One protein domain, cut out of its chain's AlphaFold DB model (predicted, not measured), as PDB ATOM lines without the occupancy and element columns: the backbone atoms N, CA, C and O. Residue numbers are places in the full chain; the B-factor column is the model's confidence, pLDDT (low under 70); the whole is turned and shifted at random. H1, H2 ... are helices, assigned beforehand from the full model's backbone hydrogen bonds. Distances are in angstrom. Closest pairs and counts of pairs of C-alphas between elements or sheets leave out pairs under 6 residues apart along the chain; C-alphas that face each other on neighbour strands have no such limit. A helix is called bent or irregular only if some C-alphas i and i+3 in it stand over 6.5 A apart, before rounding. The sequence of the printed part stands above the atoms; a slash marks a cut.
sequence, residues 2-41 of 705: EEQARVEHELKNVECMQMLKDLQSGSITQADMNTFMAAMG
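This is residues 2 to 41 of the 705 residues of an uncharacterized protein of Uncinula necator (UniProt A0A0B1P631). The printed part is an open hook: one long helix, H1, makes the long arm, and after a turn of five residues a much shorter helix, H2, folds back alongside the later part of H1 with a gap between them. Residues 2 to 18 of H1 stick out at one end, and residues 34 to 41, of which 34 to 39 belong to H2, stand free on the short arm. Printed are 40 residues with two named helices, H1 then H2, and no named strand; the class is all helix. The whole is loose, with a radius of gyration of the C-alphas of 12.1 A, and flat, spanning 35 by 22 by 7 A.

H1, residues 2 to 24, is joined by a tight link of 5 residues to H2, residues 30 to 39. The two helices are apart: no C-alpha of the one is within 8 A of the other. In both H1 and H2 every O i to N i+4 pair is within hydrogen-bond range. Neither helix is bent.

H1 begins at C-alpha 2, (45.231, 6.565, 33.756), and ends at C-alpha 24, (28.321, -16.558, 16.781), 33.3 A away; x, y and z are each lower at its end. H2 begins at C-alpha 30, (31.966, -24.246, 25.189), and ends at C-alpha 39, (41.618, -17.512, 33.334), 14.3 A away; x, y and z are each higher at its end.

The two C-alphas farthest apart are those of Glu 2 and Gly 26, at 36.2 A, while the C-alphas of Glu 2 and Gly 41 are 23.4 A apart. The printed part has no cut and no long link. Its mean pLDDT is 82.1, and the model's confidence is under 70 at residue 2 and residues 40 to 41.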
ATOM      1  N   GLU A   2      46.613   6.555  34.282       69.12
ATOM      2  CA  GLU A   2      45.231   6.565  33.756       69.12
ATOM      3  C   GLU A   2      45.150   6.252  32.251       69.12
ATOM      4  O   GLU A   2      44.390   5.368  31.871       69.12
ATOM      5  N   GLU A   3      46.018   6.844  31.419       76.75
ATOM      6  CA  GLU A   3      46.120   6.514  29.982       76.75
ATOM      7  C   GLU A   3      46.348   5.010  29.728       76.75
ATOM      8  O   GLU A   3      45.722   4.410  28.862       76.75
ATOM      9  N   GLN A   4      47.204   4.370  30.532       85.44
ATOM     10  CA  GLN A   4      47.493   2.938  30.418       85.44
ATOM     11  C   GLN A   4      46.291   2.090  30.858       85.44
ATOM     12  O   GLN A   4      45.935   1.140  30.171       85.44
ATOM     13  N   ALA A   5      45.634   2.452  31.964       84.81
ATOM     14  CA  ALA A   5      44.430   1.764  32.429       84.81
ATOM     15  C   ALA A   5      43.275   1.881  31.418       84.81
ATOM     16  O   ALA A   5      42.509   0.934  31.244       84.81
ATOM     17  N   ARG A   6      43.181   3.018  30.713       88.69
ATOM     18  CA  ARG A   6      42.257   3.225  29.596       88.69
ATOM     19  C   ARG A   6      42.601   2.321  28.409       88.69
ATOM     20  O   ARG A   6      41.723   1.597  27.952       88.69
ATOM     21  N   VAL A   7      43.856   2.297  27.953       91.81
ATOM     22  CA  VAL A   7      44.296   1.430  26.840       91.81
ATOM     23  C   VAL A   7      44.093  -0.056  27.167       91.81
ATOM     24  O   VAL A   7      43.578  -0.800  26.337       91.81
ATOM     25  N   GLU A   8      44.402  -0.497  28.389       88.38
ATOM     26  CA  GLU A   8      44.134  -1.873  28.837       88.38
ATOM     27  C   GLU A   8      42.633  -2.217  28.879       88.38
ATOM     28  O   GLU A   8      42.273  -3.385  28.733       88.38
ATOM     29  N   HIS A   9      41.752  -1.233  29.094       86.56
ATOM     30  CA  HIS A   9      40.299  -1.420  29.059       86.56
ATOM     31  C   HIS A   9      39.757  -1.428  27.621       86.56
ATOM     32  O   HIS A   9      38.878  -2.229  27.297       86.56
ATOM     33  N   GLU A  10      40.269  -0.562  26.746       90.25
ATOM     34  CA  GLU A  10      39.915  -0.547  25.322       90.25
ATOM     35  C   GLU A  10      40.339  -1.865  24.645       90.25
ATOM     36  O   GLU A  10      39.531  -2.467  23.938       90.25
ATOM     37  N   LEU A  11      41.529  -2.394  24.961       90.00
ATOM     38  CA  LEU A  11      42.007  -3.684  24.445       90.00
ATOM     39  C   LEU A  11      41.095  -4.859  24.856       90.00
ATOM     40  O   LEU A  11      40.650  -5.621  23.998       90.00
ATOM     41  N   LYS A  12      40.739  -4.960  26.146       88.62
ATOM     42  CA  LYS A  12      39.850  -6.019  26.672       88.62
ATOM     43  C   LYS A  12      38.439  -5.958  26.079       88.62
ATOM     44  O   LYS A  12      37.802  -6.995  25.895       88.62
ATOM     45  N   ASN A  13      37.948  -4.762  25.742       84.75
ATOM     46  CA  ASN A  13      36.681  -4.609  25.024       84.75
ATOM     47  C   ASN A  13      36.767  -5.155  23.587       84.75
ATOM     48  O   ASN A  13      35.825  -5.809  23.140       84.75
ATOM     49  N   VAL A  14      37.879  -4.931  22.877       90.62
ATOM     50  CA  VAL A  14      38.093  -5.477  21.522       90.62
ATOM     51  C   VAL A  14      38.179  -7.006  21.553       90.62
ATOM     52  O   VAL A  14      37.493  -7.660  20.769       90.62
ATOM     53  N   GLU A  15      38.934  -7.583  22.495       88.81
ATOM     54  CA  GLU A  15      39.018  -9.041  22.688       88.81
ATOM     55  C   GLU A  15      37.638  -9.661  22.970       88.81
ATOM     56  O   GLU A  15      37.250 -10.640  22.331       88.81
ATOM     57  N   CYS A  16      36.852  -9.051  23.866       84.75
ATOM     58  CA  CYS A  16      35.496  -9.500  24.194       84.75
ATOM     59  C   CYS A  16      34.547  -9.450  22.981       84.75
ATOM     60  O   CYS A  16      33.814 -10.406  22.716       84.75
ATOM     61  N   MET A  17      34.588  -8.363  22.201       85.62
ATOM     62  CA  MET A  17      33.769  -8.210  20.992       85.62
ATOM     63  C   MET A  17      34.162  -9.186  19.880       85.62
ATOM     64  O   MET A  17      33.289  -9.647  19.145       85.62
ATOM     65  N   GLN A  18      35.448  -9.526  19.755       88.44
ATOM     66  CA  GLN A  18      35.902 -10.544  18.812       88.44
ATOM     67  C   GLN A  18      35.439 -11.942  19.249       88.44
ATOM     68  O   GLN A  18      34.791 -12.640  18.472       88.44
ATOM     69  N   MET A  19      35.629 -12.297  20.523       82.94
ATOM     70  CA  MET A  19      35.203 -13.588  21.073       82.94
ATOM     71  C   MET A  19      33.680 -13.818  20.954       82.94
ATOM     72  O   MET A  19      33.239 -14.951  20.774       82.94
ATOM     73  N   LEU A  20      32.863 -12.756  20.990       78.12
ATOM     74  CA  LEU A  20      31.420 -12.836  20.719       78.12
ATOM     75  C   LEU A  20      31.093 -13.154  19.247       78.12
ATOM     76  O   LEU A  20      30.190 -13.953  18.997       78.12
ATOM     77  N   LYS A  21      31.828 -12.589  18.278       85.31
ATOM     78  CA  LYS A  21      31.694 -12.946  16.848       85.31
ATOM     79  C   LYS A  21      32.130 -14.390  16.593       85.31
ATOM     80  O   LYS A  21      31.497 -15.118  15.829       85.31
ATOM     81  N   ASP A  22      33.184 -14.823  17.272       84.38
ATOM     82  CA  ASP A  22      33.732 -16.174  17.147       84.38
ATOM     83  C   ASP A  22      32.812 -17.233  17.790       84.38
ATOM     84  O   ASP A  22      32.636 -18.331  17.259       84.38
ATOM     85  N   LEU A  23      32.085 -16.869  18.853       78.56
ATOM     86  CA  LEU A  23      30.976 -17.671  19.380       78.56
ATOM     87  C   LEU A  23      29.790 -17.741  18.394       78.56
ATOM     88  O   LEU A  23      29.220 -18.811  18.193       78.56
ATOM     89  N   GLN A  24      29.422 -16.621  17.759       77.94
ATOM     90  CA  GLN A  24      28.321 -16.558  16.781       77.94
ATOM     91  C   GLN A  24      28.614 -17.335  15.488       77.94
ATOM     92  O   GLN A  24      27.703 -17.929  14.916       77.94
ATOM     93  N   SER A  25      29.873 -17.370  15.044       89.06
ATOM     94  CA  SER A  25      30.315 -18.181  13.899       89.06
ATOM     95  C   SER A  25      30.515 -19.666  14.233       89.06
ATOM     96  O   SER A  25      30.749 -20.469  13.330       89.06
ATOM     97  N   GLY A  26      30.417 -20.050  15.513       87.19
ATOM     98  CA  GLY A  26      30.641 -21.419  15.981       87.19
ATOM     99  C   GLY A  26      32.105 -21.868  15.942       87.19
ATOM    100  O   GLY A  26      32.364 -23.069  16.004       87.19
ATOM    101  N   SER A  27      33.059 -20.936  15.825       86.12
ATOM    102  CA  SER A  27      34.497 -21.233  15.762       86.12
ATOM    103  C   SER A  27      35.128 -21.483  17.141       86.12
ATOM    104  O   SER A  27      36.168 -22.134  17.225       86.12
ATOM    105  N   ILE A  28      34.476 -21.024  18.215       88.38
ATOM    106  CA  ILE A  28      34.858 -21.245  19.620       88.38
ATOM    107  C   ILE A  28      33.880 -22.225  20.279       88.38
ATOM    108  O   ILE A  28      32.662 -22.070  20.176       88.38
ATOM    109  N   THR A  29      34.397 -23.226  20.999       87.50
ATOM    110  CA  THR A  29      33.566 -24.212  21.706       87.50
ATOM    111  C   THR A  29      33.259 -23.788  23.147       87.50
ATOM    112  O   THR A  29      33.934 -22.954  23.754       87.50
ATOM    113  N   GLN A  30      32.270 -24.442  23.767       75.62
ATOM    114  CA  GLN A  30      31.966 -24.246  25.189       75.62
ATOM    115  C   GLN A  30      33.156 -24.588  26.114       75.62
ATOM    116  O   GLN A  30      33.238 -24.052  27.219       75.62
ATOM    117  N   ALA A  31      34.085 -25.457  25.693       80.12
ATOM    118  CA  ALA A  31      35.277 -25.783  26.480       80.12
ATOM    119  C   ALA A  31      36.281 -24.617  26.507       80.12
ATOM    120  O   ALA A  31      36.852 -24.314  27.558       80.12
ATOM    121  N   ASP A  32      36.431 -23.918  25.385       83.56
ATOM    122  CA  ASP A  32      37.294 -22.743  25.252       83.56
ATOM    123  C   ASP A  32      36.725 -21.570  26.066       83.56
ATOM    124  O   ASP A  32      37.430 -20.965  26.874       83.56
ATOM    125  N   MET A  33      35.407 -21.345  25.968       78.44
ATOM    126  CA  MET A  33      34.660 -20.376  26.782       78.44
ATOM    127  C   MET A  33      34.838 -20.627  28.292       78.44
ATOM    128  O   MET A  33      35.107 -19.703  29.063       78.44
ATOM    129  N   ASN A  34      34.747 -21.888  28.731       75.00
ATOM    130  CA  ASN A  34      34.980 -22.264  30.129       75.00
ATOM    131  C   ASN A  34      36.442 -22.023  30.558       75.00
ATOM    132  O   ASN A  34      36.692 -21.625  31.696       75.00
ATOM    133  N   THR A  35      37.399 -22.234  29.650       81.19
ATOM    134  CA  THR A  35      38.834 -22.010  29.890       81.19
ATOM    135  C   THR A  35      39.147 -20.517  30.033       81.19
ATOM    136  O   THR A  35      39.852 -20.125  30.965       81.19
ATOM    137  N   PHE A  36      38.552 -19.666  29.191       78.56
ATOM    138  CA  PHE A  36      38.647 -18.208  29.300       78.56
ATOM    139  C   PHE A  36      38.067 -17.689  30.627       78.56
ATOM    140  O   PHE A  36      38.721 -16.929  31.341       78.56
ATOM    141  N   MET A  37      36.873 -18.149  31.018       75.12
ATOM    142  CA  MET A  37      36.246 -17.736  32.284       75.12
ATOM    143  C   MET A  37      37.056 -18.162  33.521       75.12
ATOM    144  O   MET A  37      37.111 -17.419  34.506       75.12
ATOM    145  N   ALA A  38      37.739 -19.311  33.459       71.81
ATOM    146  CA  ALA A  38      38.676 -19.741  34.496       71.81
ATOM    147  C   ALA A  38      39.934 -18.850  34.555       71.81
ATOM    148  O   ALA A  38      40.362 -18.479  35.649       71.81
ATOM    149  N   ALA A  39      40.493 -18.452  33.405       71.12
ATOM    150  CA  ALA A  39      41.618 -17.512  33.334       71.12
ATOM    151  C   ALA A  39      41.252 -16.114  33.877       71.12
ATOM    152  O   ALA A  39      42.055 -15.484  34.561       71.12
ATOM    153  N   MET A  40      40.005 -15.677  33.672       69.88
ATOM    154  CA  MET A  40      39.427 -14.448  34.242       69.88
ATOM    155  C   MET A  40      39.059 -14.564  35.741       69.88
ATOM    156  O   MET A  40      38.314 -13.738  36.271       69.88
ATOM    157  N   GLY A  41      39.552 -15.592  36.446       55.75
ATOM    158  CA  GLY A  41      39.408 -15.754  37.899       55.75
ATOM    159  C   GLY A  41      37.990 -16.073  38.390       55.75
ATOM    160  O   GLY A  41      37.744 -16.064  39.596       55.75
TER     161      GLY A  41